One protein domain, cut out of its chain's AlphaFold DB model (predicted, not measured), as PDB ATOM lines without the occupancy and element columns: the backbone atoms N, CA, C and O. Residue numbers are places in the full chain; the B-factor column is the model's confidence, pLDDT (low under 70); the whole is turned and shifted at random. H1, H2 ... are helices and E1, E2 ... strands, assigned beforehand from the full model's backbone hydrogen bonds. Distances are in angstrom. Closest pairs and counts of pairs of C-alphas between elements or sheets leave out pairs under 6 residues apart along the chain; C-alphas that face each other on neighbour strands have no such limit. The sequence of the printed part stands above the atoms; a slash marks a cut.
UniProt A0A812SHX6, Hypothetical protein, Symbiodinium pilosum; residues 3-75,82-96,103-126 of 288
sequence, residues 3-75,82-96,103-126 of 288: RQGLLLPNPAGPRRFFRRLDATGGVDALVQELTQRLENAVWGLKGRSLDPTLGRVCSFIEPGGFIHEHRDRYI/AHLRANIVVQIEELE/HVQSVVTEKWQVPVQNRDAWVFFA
ATOM      1  N   ARG A   3     130.865  81.499  72.001       41.97
ATOM      2  CA  ARG A   3     131.670  80.508  71.266       41.97
ATOM      3  C   ARG A   3     132.997  81.052  70.713       41.97
ATOM      4  O   ARG A   3     133.790  80.276  70.207       41.97
ATOM      5  N   GLN A   4     133.232  82.364  70.799       54.91
ATOM      6  CA  GLN A   4     134.464  83.023  70.346       54.91
ATOM      7  C   GLN A   4     135.369  83.464  71.515       54.91
ATOM      8  O   GLN A   4     136.380  84.110  71.272       54.91
ATOM      9  N   GLY A   5     135.014  83.165  72.776       61.12
ATOM     10  CA  GLY A   5     135.845  83.492  73.947       61.12
ATOM     11  C   GLY A   5     135.941  84.986  74.292       61.12
ATOM     12  O   GLY A   5     136.807  85.385  75.059       61.12
ATOM     13  N   LEU A   6     135.063  85.825  73.732       78.31
ATOM     14  CA  LEU A   6     135.145  87.288  73.859       78.31
ATOM     15  C   LEU A   6     134.466  87.853  75.119       78.31
ATOM     16  O   LEU A   6     134.604  89.043  75.396       78.31
ATOM     17  N   LEU A   7     133.695  87.043  75.851       85.12
ATOM     18  CA  LEU A   7     133.045  87.459  77.097       85.12
ATOM     19  C   LEU A   7     133.798  86.888  78.302       85.12
ATOM     20  O   LEU A   7     134.167  85.717  78.307       85.12
ATOM     21  N   LEU A   8     133.974  87.705  79.337       87.94
ATOM     22  CA  LEU A   8     134.607  87.325  80.597       87.94
ATOM     23  C   LEU A   8     133.555  86.867  81.617       87.94
ATOM     24  O   LEU A   8     132.453  87.428  81.631       87.94
ATOM     25  N   PRO A   9     133.868  85.902  82.503       88.69
ATOM     26  CA  PRO A   9     133.001  85.552  83.626       88.69
ATOM     27  C   PRO A   9     132.696  86.777  84.494       88.69
ATOM     28  O   PRO A   9     133.592  87.547  84.837       88.69
ATOM     29  N   ASN A  10     131.430  86.968  84.856       83.62
ATOM     30  CA  ASN A  10     131.013  88.070  85.712       83.62
ATOM     31  C   ASN A  10     131.194  87.681  87.192       83.62
ATOM     32  O   ASN A  10     130.610  86.689  87.627       83.62
ATOM     33  N   PRO A  11     131.933  88.466  87.997       80.50
ATOM     34  CA  PRO A  11     132.203  88.127  89.396       80.50
ATOM     35  C   PRO A  11     130.944  88.105  90.272       80.50
ATOM     36  O   PRO A  11     130.955  87.522  91.350       80.50
ATOM     37  N   ALA A  12     129.847  88.720  89.824       72.62
ATOM     38  CA  ALA A  12     128.617  88.786  90.596       72.62
ATOM     39  C   ALA A  12     127.759  87.508  90.531       72.62
ATOM     40  O   ALA A  12     126.684  87.495  91.119       72.62
ATOM     41  N   GLY A  13     128.178  86.456  89.818       76.06
ATOM     42  CA  GLY A  13     127.509  85.157  89.902       76.06
ATOM     43  C   GLY A  13     127.851  84.190  88.766       76.06
ATOM     44  O   GLY A  13     128.283  84.622  87.695       76.06
ATOM     45  N   PRO A  14     127.633  82.876  88.970       80.12
ATOM     46  CA  PRO A  14     127.826  81.873  87.926       80.12
ATOM     47  C   PRO A  14     126.892  82.128  86.734       80.12
ATOM     48  O   PRO A  14     125.837  82.743  86.887       80.12
ATOM     49  N   ARG A  15     127.266  81.620  85.547       84.62
ATOM     50  CA  ARG A  15     126.451  81.691  84.310       84.62
ATOM     51  C   ARG A  15     126.155  83.108  83.809       84.62
ATOM     52  O   ARG A  15     125.221  83.335  83.042       84.62
ATOM     53  N   ARG A  16     126.962  84.075  84.238       86.00
ATOM     54  CA  ARG A  16     126.906  85.465  83.794       86.00
ATOM     55  C   ARG A  16     128.233  85.824  83.164       86.00
ATOM     56  O   ARG A  16     129.292  85.548  83.724       86.00
ATOM     57  N   PHE A  17     128.163  86.492  82.030       88.88
ATOM     58  CA  PHE A  17     129.321  86.885  81.253       88.88
ATOM     59  C   PHE A  17     129.172  88.339  80.832       88.88
ATOM     60  O   PHE A  17     128.060  88.831  80.641       88.88
ATOM     61  N   PHE A  18     130.285  89.051  80.713       89.12
ATOM     62  CA  PHE A  18     130.272  90.443  80.294       89.12
ATOM     63  C   PHE A  18     131.486  90.790  79.439       89.12
ATOM     64  O   PHE A  18     132.515  90.119  79.475       89.12
ATOM     65  N   ARG A  19     131.371  91.876  78.682       89.56
ATOM     66  CA  ARG A  19     132.471  92.483  77.940       89.56
ATOM     67  C   ARG A  19     132.330  93.997  77.964       89.56
ATOM     68  O   ARG A  19     131.259  94.523  77.670       89.56
ATOM     69  N   ARG A  20     133.423  94.693  78.279       89.06
ATOM     70  CA  ARG A  20     133.522  96.157  78.186       89.06
ATOM     71  C   ARG A  20     133.888  96.533  76.753       89.06
ATOM     72  O   ARG A  20     135.035  96.341  76.350       89.06
ATOM     73  N   LEU A  21     132.916  96.999  75.979       89.44
ATOM     74  CA  LEU A  21     133.068  97.224  74.539       89.44
ATOM     75  C   LEU A  21     134.054  98.358  74.242       89.44
ATOM     76  O   LEU A  21     134.878  98.220  73.344       89.44
ATOM     77  N   ASP A  22     134.024  99.431  75.036       86.56
ATOM     78  CA  ASP A  22     134.938 100.567  74.856       86.56
ATOM     79  C   ASP A  22     136.400 100.203  75.157       86.56
ATOM     80  O   ASP A  22     137.307 100.687  74.491       86.56
ATOM     81  N   ALA A  23     136.642  99.312  76.126       85.81
ATOM     82  CA  ALA A  23     137.996  98.932  76.535       85.81
ATOM     83  C   ALA A  23     138.608  97.812  75.678       85.81
ATOM     84  O   ALA A  23     139.823  97.719  75.551       85.81
ATOM     85  N   THR A  24     137.775  96.927  75.124       84.81
ATOM     86  CA  THR A  24     138.233  95.708  74.425       84.81
ATOM     87  C   THR A  24     137.983  95.746  72.917       84.81
ATOM     88  O   THR A  24     138.134  94.725  72.241       84.81
ATOM     89  N   GLY A  25     137.537  96.890  72.392       81.31
ATOM     90  CA  GLY A  25     136.950  96.979  71.058       81.31
ATOM     91  C   GLY A  25     135.622  96.212  70.963       81.31
ATOM     92  O   GLY A  25     135.284  95.382  71.809       81.31
ATOM     93  N   GLY A  26     134.846  96.474  69.915       82.94
ATOM     94  CA  GLY A  26     133.514  95.870  69.730       82.94
ATOM     95  C   GLY A  26     132.356  96.857  69.831       82.94
ATOM     96  O   GLY A  26     131.202  96.447  69.867       82.94
ATOM     97  N   VAL A  27     132.661  98.151  69.859       85.69
ATOM     98  CA  VAL A  27     131.709  99.184  69.465       85.69
ATOM     99  C   VAL A  27     131.646  99.178  67.943       85.69
ATOM    100  O   VAL A  27     132.556  99.665  67.275       85.69
ATOM    101  N   ASP A  28     130.596  98.576  67.404       86.12
ATOM    102  CA  ASP A  28     130.300  98.589  65.976       86.12
ATOM    103  C   ASP A  28     129.242  99.655  65.640       86.12
ATOM    104  O   ASP A  28     128.769 100.398  66.507       86.12
ATOM    105  N   ALA A  29     128.872  99.743  64.360       87.31
ATOM    106  CA  ALA A  29     127.877 100.703  63.888       87.31
ATOM    107  C   ALA A  29     126.518 100.543  64.591       87.31
ATOM    108  O   ALA A  29     125.864 101.543  64.878       87.31
ATOM    109  N   LEU A  30     126.117  99.310  64.919       83.56
ATOM    110  CA  LEU A  30     124.852  99.035  65.597       83.56
ATOM    111  C   LEU A  30     124.885  99.543  67.041       83.56
ATOM    112  O   LEU A  30     123.960 100.226  67.476       83.56
ATOM    113  N   VAL A  31     125.953  99.245  67.786       83.81
ATOM    114  CA  VAL A  31     126.127  99.738  69.160       83.81
ATOM    115  C   VAL A  31     126.156 101.266  69.176       83.81
ATOM    116  O   VAL A  31     125.501 101.878  70.018       83.81
ATOM    117  N   GLN A  32     126.858 101.886  68.224       87.81
ATOM    118  CA  GLN A  32     126.917 103.340  68.082       87.81
ATOM    119  C   GLN A  32     125.528 103.941  67.802       87.81
ATOM    120  O   GLN A  32     125.140 104.927  68.430       87.81
ATOM    121  N   GLU A  33     124.758 103.327  66.902       85.25
ATOM    122  CA  GLU A  33     123.405 103.768  66.572       85.25
ATOM    123  C   GLU A  33     122.453 103.639  67.769       85.25
ATOM    124  O   GLU A  33     121.701 104.569  68.065       85.25
ATOM    125  N   LEU A  34     122.510 102.520  68.499       82.00
ATOM    126  CA  LEU A  34     121.713 102.315  69.710       82.00
ATOM    127  C   LEU A  34     122.051 103.349  70.790       82.00
ATOM    128  O   LEU A  34     121.137 103.920  71.388       82.00
ATOM    129  N   THR A  35     123.340 103.642  71.001       84.38
ATOM    130  CA  THR A  35     123.779 104.710  71.912       84.38
ATOM    131  C   THR A  35     123.193 106.056  71.488       84.38
ATOM    132  O   THR A  35     122.554 106.727  72.296       84.38
ATOM    133  N   GLN A  36     123.309 106.417  70.207       85.56
ATOM    134  CA  GLN A  36     122.824 107.704  69.717       85.56
ATOM    135  C   GLN A  36     121.301 107.843  69.830       85.56
ATOM    136  O   GLN A  36     120.798 108.914  70.176       85.56
ATOM    137  N   ARG A  37     120.554 106.770  69.543       81.25
ATOM    138  CA  ARG A  37     119.093 106.732  69.708       81.25
ATOM    139  C   ARG A  37     118.704 106.951  71.167       81.25
ATOM    140  O   ARG A  37     117.797 107.737  71.430       81.25
ATOM    141  N   LEU A  38     119.410 106.316  72.101       79.38
ATOM    142  CA  LEU A  38     119.145 106.461  73.529       79.38
ATOM    143  C   LEU A  38     119.466 107.876  74.037       79.38
ATOM    144  O   LEU A  38     118.643 108.482  74.718       79.38
ATOM    145  N   GLU A  39     120.603 108.446  73.637       83.50
ATOM    146  CA  GLU A  39     120.968 109.838  73.938       83.50
ATOM    147  C   GLU A  39     119.955 110.857  73.409       83.50
ATOM    148  O   GLU A  39     119.689 111.871  74.053       83.50
ATOM    149  N   ASN A  40     119.386 110.596  72.229       81.56
ATOM    150  CA  ASN A  40     118.361 111.452  71.640       81.56
ATOM    151  C   ASN A  40     116.996 111.280  72.325       81.56
ATOM    152  O   ASN A  40     116.214 112.229  72.366       81.56
ATOM    153  N   ALA A  41     116.696 110.085  72.840       77.62
ATOM    154  CA  ALA A  41     115.434 109.783  73.511       77.62
ATOM    155  C   ALA A  41     115.390 110.307  74.955       77.62
ATOM    156  O   ALA A  41     114.327 110.712  75.432       77.62
ATOM    157  N   VAL A  42     116.530 110.323  75.651       72.44
ATOM    158  CA  VAL A  42     116.627 110.775  77.043       72.44
ATOM    159  C   VAL A  42     117.071 112.234  77.089       72.44
ATOM    160  O   VAL A  42     118.207 112.586  76.767       72.44
ATOM    161  N   TRP A  43     116.163 113.108  77.518       76.69
ATOM    162  CA  TRP A  43     116.442 114.537  77.630       76.69
ATOM    163  C   TRP A  43     117.663 114.808  78.526       76.69
ATOM    164  O   TRP A  43     117.772 114.274  79.627       76.69
ATOM    165  N   GLY A  44     118.578 115.656  78.047       79.19
ATOM    166  CA  GLY A  44     119.789 116.052  78.776       79.19
ATOM    167  C   GLY A  44     120.983 115.101  78.642       79.19
ATOM    168  O   GLY A  44     122.065 115.447  79.128       79.19
ATOM    169  N   LEU A  45     120.813 113.956  77.967       78.88
ATOM    170  CA  LEU A  45     121.868 112.956  77.769       78.88
ATOM    171  C   LEU A  45     122.709 113.196  76.502       78.88
ATOM    172  O   LEU A  45     123.875 112.816  76.457       78.88
ATOM    173  N   LYS A  46     122.150 113.869  75.487       82.88
ATOM    174  CA  LYS A  46     122.850 114.169  74.231       82.88
ATOM    175  C   LYS A  46     124.150 114.944  74.467       82.88
ATOM    176  O   LYS A  46     124.131 116.036  75.033       82.88
ATOM    177  N   GLY A  47     125.261 114.393  73.974       80.56
ATOM    178  CA  GLY A  47     126.588 115.005  74.083       80.56
ATOM    179  C   GLY A  47     127.217 114.914  75.476       80.56
ATOM    180  O   GLY A  47     128.232 115.564  75.719       80.56
ATOM    181  N   ARG A  48     126.633 114.139  76.400       83.12
ATOM    182  CA  ARG A  48     127.273 113.822  77.681       83.12
ATOM    183  C   ARG A  48     128.370 112.781  77.466       83.12
ATOM    184  O   ARG A  48     128.222 111.868  76.662       83.12
ATOM    185  N   SER A  49     129.476 112.929  78.187       82.62
ATOM    186  CA  SER A  49     130.578 111.970  78.150       82.62
ATOM    187  C   SER A  49     130.160 110.635  78.762       82.62
ATOM    188  O   SER A  49     129.522 110.608  79.816       82.62
ATOM    189  N   LEU A  50     130.575 109.532  78.138       83.06
ATOM    190  CA  LEU A  50     130.486 108.213  78.756       83.06
ATOM    191  C   LEU A  50     131.426 108.141  79.959       83.06
ATOM    192  O   LEU A  50     132.545 108.650  79.922       83.06
ATOM    193  N   ASP A  51     130.967 107.470  81.009       76.94
ATOM    194  CA  ASP A  51     131.781 107.188  82.183       76.94
ATOM    195  C   ASP A  51     132.963 106.284  81.786       76.94
ATOM    196  O   ASP A  51     132.728 105.151  81.346       76.94
ATOM    197  N   PRO A  52     134.221 106.730  81.948       70.94
ATOM    198  CA  PRO A  52     135.389 105.944  81.559       70.94
ATOM    199  C   PRO A  52     135.557 104.669  82.401       70.94
ATOM    200  O   PRO A  52     136.227 103.728  81.978       70.94
ATOM    201  N   THR A  53     134.943 104.610  83.586       70.50
ATOM    202  CA  THR A  53     135.068 103.494  84.529       70.50
ATOM    203  C   THR A  53     134.220 102.297  84.121       70.50
ATOM    204  O   THR A  53     134.660 101.153  84.282       70.50
ATOM    205  N   LEU A  54     133.011 102.535  83.603       70.75
ATOM    206  CA  LEU A  54     132.090 101.470  83.190       70.75
ATOM    207  C   LEU A  54     131.918 101.385  81.672       70.75
ATOM    208  O   LEU A  54     131.931 100.275  81.136       70.75
ATOM    209  N   GLY A  55     131.788 102.525  80.991       85.19
ATOM    210  CA  GLY A  55     131.508 102.604  79.560       85.19
ATOM    211  C   GLY A  55     130.298 101.768  79.131       85.19
ATOM    212  O   GLY A  55     129.372 101.492  79.899       85.19
ATOM    213  N   ARG A  56     130.315 101.332  77.875       88.88
ATOM    214  CA  ARG A  56     129.359 100.404  77.278       88.88
ATOM    215  C   ARG A  56     129.760  98.976  77.605       88.88
ATOM    216  O   ARG A  56     130.857  98.509  77.280       88.88
ATOM    217  N   VAL A  57     128.823  98.255  78.209       87.31
ATOM    218  CA  VAL A  57     129.005  96.864  78.616       87.31
ATOM    219  C   VAL A  57     127.972  95.994  77.922       87.31
ATOM    220  O   VAL A  57     126.771  96.216  78.052       87.31
ATOM    221  N   CYS A  58     128.440  94.964  77.223       88.88
ATOM    222  CA  CYS A  58     127.593  93.874  76.763       88.88
ATOM    223  C   CYS A  58     127.562  92.798  77.847       88.88
ATOM    224  O   CYS A  58     128.617  92.387  78.335       88.88
ATOM    225  N   SER A  59     126.370  92.356  78.238       86.44
ATOM    226  CA  SER A  59     126.189  91.278  79.210       86.44
ATOM    227  C   SER A  59     125.406  90.138  78.579       86.44
ATOM    228  O   SER A  59     124.484  90.367  77.802       86.44
ATOM    229  N   PHE A  60     125.764  88.915  78.945       87.00
ATOM    230  CA  PHE A  60     125.050  87.707  78.569       87.00
ATOM    231  C   PHE A  60     124.827  86.843  79.807       87.00
ATOM    232  O   PHE A  60     125.735  86.666  80.621       87.00
ATOM    233  N   ILE A  61     123.615  86.323  79.956       83.06
ATOM    234  CA  ILE A  61     123.204  85.515  81.101       83.06
ATOM    235  C   ILE A  61     122.630  84.217  80.543       83.06
ATOM    236  O   ILE A  61     121.678  84.251  79.769       83.06
ATOM    237  N   GLU A  62     123.226  83.086  80.908       83.75
ATOM    238  CA  GLU A  62     122.734  81.766  80.501       83.75
ATOM    239  C   GLU A  62     121.516  81.344  81.331       83.75
ATOM    240  O   GLU A  62     121.334  81.829  82.455       83.75
ATOM    241  N   PRO A  63     120.723  80.371  80.845       79.50
ATOM    242  CA  PRO A  63     119.711  79.692  81.646       79.50
ATOM    243  C   PRO A  63     120.210  79.315  83.050       79.50
ATOM    244  O   PRO A  63     121.220  78.624  83.216       79.50
ATOM    245  N   GLY A  64     119.490  79.760  84.082       72.06
ATOM    246  CA  GLY A  64     119.850  79.560  85.491       72.06
ATOM    247  C   GLY A  64     120.856  80.570  86.062       72.06
ATOM    248  O   GLY A  64     121.197  80.472  87.237       72.06
ATOM    249  N   GLY A  65     121.334  81.531  85.268       72.12
ATOM    250  CA  GLY A  65     121.984  82.738  85.774       72.12
ATOM    251  C   GLY A  65     120.946  83.725  86.314       72.12
ATOM    252  O   GLY A  65     119.848  83.840  85.774       72.12
ATOM    253  N   PHE A  66     121.282  84.442  87.388       67.56
ATOM    254  CA  PHE A  66     120.375  85.408  88.011       67.56
ATOM    255  C   PHE A  66     120.717  86.850  87.619       67.56
ATOM    256  O   PHE A  66     121.867  87.195  87.327       67.56
ATOM    257  N   ILE A  67     119.713  87.721  87.634       66.69
ATOM    258  CA  ILE A  67     119.915  89.167  87.542       66.69
ATOM    259  C   ILE A  67     120.152  89.658  88.969       66.69
ATOM    260  O   ILE A  67     119.274  89.532  89.818       66.69
ATOM    261  N   HIS A  68     121.358  90.148  89.261       62.09
ATOM    262  CA  HIS A  68     121.632  90.729  90.570       62.09
ATOM    263  C   HIS A  68     120.973  92.099  90.706       62.09
ATOM    264  O   HIS A  68     120.819  92.830  89.727       62.09
ATOM    265  N   GLU A  69     120.679  92.467  91.945       59.94
ATOM    266  CA  GLU A  69     120.389  93.845  92.308       59.94
ATOM    267  C   GLU A  69     121.600  94.737  92.003       59.94
ATOM    268  O   GLU A  69     122.742  94.403  92.341       59.94
ATOM    269  N   HIS A  70     121.363  95.863  91.332       58.28
ATOM    270  CA  HIS A  70     122.420  96.794  90.954       58.28
ATOM    271  C   HIS A  70     122.954  97.526  92.187       58.28
ATOM    272  O   HIS A  70     122.391  98.517  92.637       58.28
ATOM    273  N   ARG A  71     124.084  97.047  92.709       56.06
ATOM    274  CA  ARG A  71     124.851  97.687  93.788       56.06
ATOM    275  C   ARG A  71     126.096  98.350  93.227       56.06
ATOM    276  O   ARG A  71     127.211  98.051  93.661       56.06
ATOM    277  N   ASP A  72     125.914  99.189  92.211       56.31
ATOM    278  CA  ASP A  72     127.022  99.945  91.643       56.31
ATOM    279  C   ASP A  72     127.555 100.871  92.751       56.31
ATOM    280  O   ASP A  72     126.958 101.895  93.074       56.31
ATOM    281  N   ARG A  73     128.651 100.472  93.410       52.53
ATOM    282  CA  ARG A  73     129.340 101.306  94.399       52.53
ATOM    283  C   ARG A  73     130.053 102.423  93.656       52.53
ATOM    284  O   ARG A  73     131.246 102.334  93.375       52.53
ATOM    285  N   TYR A  74     129.309 103.465  93.325       58.59
ATOM    286  CA  TYR A  74     129.883 104.712  92.867       58.59
ATOM    287  C   TYR A  74     130.460 105.446  94.069       58.59
ATOM    288  O   TYR A  74     129.739 105.984  94.905       58.59
ATOM    289  N   ILE A  75     131.786 105.436  94.174       53.97
ATOM    290  CA  ILE A  75     132.485 106.380  95.039       53.97
ATOM    291  C   ILE A  75     132.356 107.716  94.319       53.97
ATOM    292  O   ILE A  75     132.913 107.858  93.231       53.97
ATOM    293  N   ALA A  82     125.714 113.287  88.673       69.19
ATOM    294  CA  ALA A  82     124.855 112.118  88.761       69.19
ATOM    295  C   ALA A  82     125.148 111.150  87.605       69.19
ATOM    296  O   ALA A  82     125.020 111.517  86.437       69.19
ATOM    297  N   HIS A  83     125.478 109.893  87.915       74.00
ATOM    298  CA  HIS A  83     125.692 108.867  86.893       74.00
ATOM    299  C   HIS A  83     124.346 108.286  86.465       74.00
ATOM    300  O   HIS A  83     123.591 107.794  87.303       74.00
ATOM    301  N   LEU A  84     124.036 108.322  85.168       77.06
ATOM    302  CA  LEU A  84     122.852 107.679  84.599       77.06
ATOM    303  C   LEU A  84     123.260 106.370  83.921       77.06
ATOM    304  O   LEU A  84     124.092 106.360  83.016       77.06
ATOM    305  N   ARG A  85     122.631 105.268  84.323       79.12
ATOM    306  CA  ARG A  85     122.776 103.964  83.687       79.12
ATOM    307  C   ARG A  85     121.618 103.712  82.738       79.12
ATOM    308  O   ARG A  85     120.466 103.938  83.096       79.12
ATOM    309  N   ALA A  86     121.932 103.191  81.559       80.62
ATOM    310  CA  ALA A  86     120.967 102.769  80.558       80.62
ATOM    311  C   ALA A  86     121.185 101.301  80.196       80.62
ATOM    312  O   ALA A  86     122.319 100.872  79.992       80.62
ATOM    313  N   ASN A  87     120.102 100.536  80.114       80.94
ATOM    314  CA  ASN A  87     120.134  99.126  79.753       80.94
ATOM    315  C   ASN A  87     119.144  98.871  78.617       80.94
ATOM    316  O   ASN A  87     118.090  99.503  78.551       80.94
ATOM    317  N   ILE A  88     119.502  97.937  77.739       78.12
ATOM    318  CA  ILE A  88     118.683  97.486  76.617       78.12
ATOM    319  C   ILE A  88     118.724  95.960  76.617       78.12
ATOM    320  O   ILE A  88     119.804  95.365  76.614       78.12
ATOM    321  N   VAL A  89     117.559  95.326  76.609       79.00
ATOM    322  CA  VAL A  89     117.432  93.886  76.400       79.00
ATOM    323  C   VAL A  89     117.419  93.630  74.902       79.00
ATOM    324  O   VAL A  89     116.517  94.062  74.198       79.00
ATOM    325  N   VAL A  90     118.411  92.906  74.393       75.31
ATOM    326  CA  VAL A  90     118.457  92.553  72.964       75.31
ATOM    327  C   VAL A  90     117.575  91.342  72.682       75.31
ATOM    328  O   VAL A  90     116.769  91.351  71.753       75.31
ATOM    329  N   GLN A  91     117.727  90.306  73.503       75.94
ATOM    330  CA  GLN A  91     117.018  89.047  73.370       75.94
ATOM    331  C   GLN A  91     116.982  88.337  74.718       75.94
ATOM    332  O   GLN A  91     117.960  88.331  75.466       75.94
ATOM    333  N   ILE A  92     115.856  87.700  74.971       73.12
ATOM    334  CA  ILE A  92     115.598  86.778  76.044       73.12
ATOM    335  C   ILE A  92     115.012  85.527  75.397       73.12
ATOM    336  O   ILE A  92     114.061  85.600  74.617       73.12
ATOM    337  N   GLU A  93     115.633  84.384  75.672       69.75
ATOM    338  CA  GLU A  93     115.079  83.088  75.297       69.75
ATOM    339  C   GLU A  93     113.965  82.730  76.285       69.75
ATOM    340  O   GLU A  93     114.104  82.937  77.497       69.75
ATOM    341  N   GLU A  94     112.846  82.221  75.767       59.06
ATOM    342  CA  GLU A  94     111.771  81.680  76.594       59.06
ATOM    343  C   GLU A  94     112.335  80.512  77.408       59.06
ATOM    344  O   GLU A  94     112.620  79.433  76.892       59.06
ATOM    345  N   LEU A  95     112.554  80.748  78.699       52.31
ATOM    346  CA  LEU A  95     112.805  79.672  79.641       52.31
ATOM    347  C   LEU A  95     111.486  78.925  79.815       52.31
ATOM    348  O   LEU A  95     110.477  79.549  80.143       52.31
ATOM    349  N   GLU A  96     111.499  77.602  79.625       46.44
ATOM    350  CA  GLU A  96     110.343  76.782  79.983       46.44
ATOM    351  C   GLU A  96     109.890  77.121  81.413       46.44
ATOM    352  O   GLU A  96     110.738  77.279  82.306       46.44
ATOM    353  N   HIS A 103     110.629  83.496  88.788       46.34
ATOM    354  CA  HIS A 103     111.351  83.974  87.602       46.34
ATOM    355  C   HIS A 103     110.406  84.624  86.585       46.34
ATOM    356  O   HIS A 103     110.284  84.170  85.453       46.34
ATOM    357  N   VAL A 104     109.746  85.720  86.970       45.28
ATOM    358  CA  VAL A 104     109.356  86.697  85.946       45.28
ATOM    359  C   VAL A 104     110.652  87.403  85.568       45.28
ATOM    360  O   VAL A 104     111.326  87.948  86.444       45.28
ATOM    361  N   GLN A 105     111.042  87.326  84.293       56.12
ATOM    362  CA  GLN A 105     112.162  88.086  83.735       56.12
ATOM    363  C   GLN A 105     111.864  89.556  83.976       56.12
ATOM    364  O   GLN A 105     111.027  90.171  83.318       56.12
ATOM    365  N   SER A 106     112.437  90.085  85.042       53.28
ATOM    366  CA  SER A 106     112.062  91.383  85.549       53.28
ATOM    367  C   SER A 106     113.276  92.100  86.066       53.28
ATOM    368  O   SER A 106     114.168  91.502  86.668       53.28
ATOM    369  N   VAL A 107     113.288  93.406  85.854       57.75
ATOM    370  CA  VAL A 107     114.246  94.271  86.521       57.75
ATOM    371  C   VAL A 107     113.786  94.373  87.965       57.75
ATOM    372  O   VAL A 107     112.721  94.925  88.244       57.75
ATOM    373  N   VAL A 108     114.569  93.777  88.863       47.72
ATOM    374  CA  VAL A 108     114.331  93.851  90.302       47.72
ATOM    375  C   VAL A 108     115.028  95.093  90.826       47.72
ATOM    376  O   VAL A 108     116.246  95.246  90.756       47.72
ATOM    377  N   THR A 109     114.204  95.990  91.330       54.41
ATOM    378  CA  THR A 109     114.589  97.066  92.228       54.41
ATOM    379  C   THR A 109     114.105  96.696  93.627       54.41
ATOM    380  O   THR A 109     113.164  95.912  93.732       54.41
ATOM    381  N   GLU A 110     114.660  97.277  94.696       45.12
ATOM    382  CA  GLU A 110     114.191  97.001  96.073       45.12
ATOM    383  C   GLU A 110     112.662  97.114  96.256       45.12
ATOM    384  O   GLU A 110     112.099  96.479  97.143       45.12
ATOM    385  N   LYS A 111     111.983  97.923  95.428       46.22
ATOM    386  CA  LYS A 111     110.547  98.222  95.552       46.22
ATOM    387  C   LYS A 111     109.685  97.720  94.388       46.22
ATOM    388  O   LYS A 111     108.467  97.697  94.520       46.22
ATOM    389  N   TRP A 112     110.281  97.330  93.261       52.69
ATOM    390  CA  TRP A 112     109.548  97.024  92.027       52.69
ATOM    391  C   TRP A 112     110.163  95.864  91.266       52.69
ATOM    392  O   TRP A 112     111.375  95.823  91.055       52.69
ATOM    393  N   GLN A 113     109.290  94.995  90.768       58.34
ATOM    394  CA  GLN A 113     109.602  93.967  89.790       58.34
ATOM    395  C   GLN A 113     108.887  94.340  88.488       58.34
ATOM    396  O   GLN A 113     107.667  94.224  88.394       58.34
ATOM    397  N   VAL A 114     109.633  94.862  87.511       61.59
ATOM    398  CA  VAL A 114     109.058  95.273  86.219       61.59
ATOM    399  C   VAL A 114     109.328  94.181  85.190       61.59
ATOM    400  O   VAL A 114     110.508  93.906  84.962       61.59
ATOM    401  N   PRO A 115     108.301  93.566  84.570       66.25
ATOM    402  CA  PRO A 115     108.515  92.595  83.504       66.25
ATOM    403  C   PRO A 115     109.231  93.270  82.333       66.25
ATOM    404  O   PRO A 115     108.872  94.380  81.950       66.25
ATOM    405  N   VAL A 116     110.245  92.604  81.788       66.50
ATOM    406  CA  VAL A 116     110.976  93.071  80.606       66.50
ATOM    407  C   VAL A 116     110.839  92.073  79.474       66.50
ATOM    408  O   VAL A 116     110.864  90.863  79.687       66.50
ATOM    409  N   GLN A 117     110.706  92.599  78.266       72.12
ATOM    410  CA  GLN A 117     110.605  91.849  77.027       72.12
ATOM    411  C   GLN A 117     111.811  92.118  76.126       72.12
ATOM    412  O   GLN A 117     112.665  92.973  76.380       72.12
ATOM    413  N   ASN A 118     111.871  91.371  75.028       72.81
ATOM    414  CA  ASN A 118     112.835  91.616  73.967       72.81
ATOM    415  C   ASN A 118     112.716  93.053  73.463       72.81
ATOM    416  O   ASN A 118     111.629  93.485  73.091       72.81
ATOM    417  N   ARG A 119     113.860  93.736  73.346       76.00
ATOM    418  CA  ARG A 119     114.000  95.115  72.847       76.00
ATOM    419  C   ARG A 119     113.538  96.204  73.813       76.00
ATOM    420  O   ARG A 119     113.581  97.375  73.437       76.00
ATOM    421  N   ASP A 120     113.185  95.854  75.047       76.44
ATOM    422  CA  ASP A 120     112.919  96.851  76.080       76.44
ATOM    423  C   ASP A 120     114.194  97.590  76.486       76.44
ATOM    424  O   ASP A 120     115.297  97.033  76.505       76.44
ATOM    425  N   ALA A 121     114.031  98.857  76.859       75.31
ATOM    426  CA  ALA A 121     115.096  99.698  77.380       75.31
ATOM    427  C   ALA A 121     114.634 100.433  78.638       75.31
ATOM    428  O   ALA A 121     113.488 100.870  78.733       75.31
ATOM    429  N   TRP A 122     115.537 100.607  79.600       76.06
ATOM    430  CA  TRP A 122     115.271 101.378  80.814       76.06
ATOM    431  C   TRP A 122     116.524 102.101  81.294       76.06
ATOM    432  O   TRP A 122     117.654 101.691  81.010       76.06
ATOM    433  N   VAL A 123     116.316 103.179  82.051       75.38
ATOM    434  CA  VAL A 123     117.392 103.997  82.615       75.38
ATOM    435  C   VAL A 123     117.159 104.267  84.098       75.38
ATOM    436  O   VAL A 123     116.017 104.311  84.552       75.38
ATOM    437  N   PHE A 124     118.233 104.458  84.860       72.62
ATOM    438  CA  PHE A 124     118.173 104.859  86.268       72.62
ATOM    439  C   PHE A 124     119.448 105.588  86.694       72.62
ATOM    440  O   PHE A 124     120.514 105.374  86.121       72.62
ATOM    441  N   PHE A 125     119.357 106.451  87.708       73.19
ATOM    442  CA  PHE A 125     120.540 107.080  88.298       73.19
ATOM    443  C   PHE A 125     121.247 106.096  89.230       73.19
ATOM    444  O   PHE A 125     120.617 105.523  90.112       73.19
ATOM    445  N   ALA A 126     122.546 105.898  89.023       64.94
ATOM    446  CA  ALA A 126     123.359 104.926  89.744       64.94
ATOM    447  C   ALA A 126     124.073 105.510  90.977       64.94
ATOM    448  O   ALA A 126     124.519 104.756  91.835       64.94
TER     449      ALA A 126
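What this domain is: This is residues 3 to 75, 82 to 96 and 103 to 126 of the 288 residues of the protein "Hypothetical protein" of Symbiodinium pilosum (UniProt A0A812SHX6). Three small two-stranded ribbons, E1 with E2, E3 with E6 and E4 with E5, are set out as a triangle, and one longer helix, H2, lies beside the ribbon of E3 and E6; long loops run between these parts. The printed part has 112 residues with two named helices and six named strands, in the order E1 H1 H2 E2 E3 E4 E5 E6, and under half of the residues are in named elements. Each ribbon is antiparallel, and the class is mixed, helices and strands. The whole is compact, with a radius of gyration of the C-alphas of 14.5 A and spans of 41 by 37 by 30 A.

How they stand to each other: Look first at E3, residues 84 to 88, and E6, residues 121 to 125: they are antiparallel neighbours at 163 degrees, and N 85 and O 124 are within hydrogen-bond range at 2.8 A. H2, residues 29 to 41, and E3 are near each other, with 6 pairs of C-alphas within 10 A. In the second ribbon, E1, residues 16 to 20, and E2, residues 57 to 61, are antiparallel at 166 degrees, with N 17 and O 60 at 2.8 A. Residues 8 to 9 make a short antiparallel pairing with residues 17 to 18 of E1. At the end of E1 you find H1, residues 21 to 24; the closest C-alphas of H1 and E2 are those of Leu 21 and Val 57, 5.8 A apart. E4, residues 106 to 109, and E5, residues 112 to 115, form an antiparallel hairpin at 165 degrees, with N 109 and O 112 at 2.8 A. Among the pairs that are apart are E2 and E3, E3 and E4, and E1 and H2. In H2 every O i to N i+4 pair is within hydrogen-bond range; H1 is too short for such a pair.

Where its parts are: Find C-alpha 16 at (126.906, 85.465, 83.794); from there E1 runs 13.8 A to C-alpha 20. H2 begins at C-alpha 29, (127.877, 100.703, 63.888), and runs 18.2 A. E2 measures 13.0 A, E3 13.6 A and E6 14.3 A; E6 ends at C-alpha 125, (120.540, 107.080, 88.298). H1, E4 and E5 have four residues each.

The domain as a whole: The C-alphas farthest apart, those of Gly 47 and Glu 96, are 41.9 A from each other. Residues 76 to 81 and 97 to 102 are not printed; the C-alpha gaps are 11.4 A from 75 to 82 and 10.5 A from 96 to 103. Of the links that are printed whole, H2 to E2 is long, with 15 residues. The mean pLDDT of the printed part is 73.8, and 33 residues are under 70, among them 66 to 75 and 103 to 116.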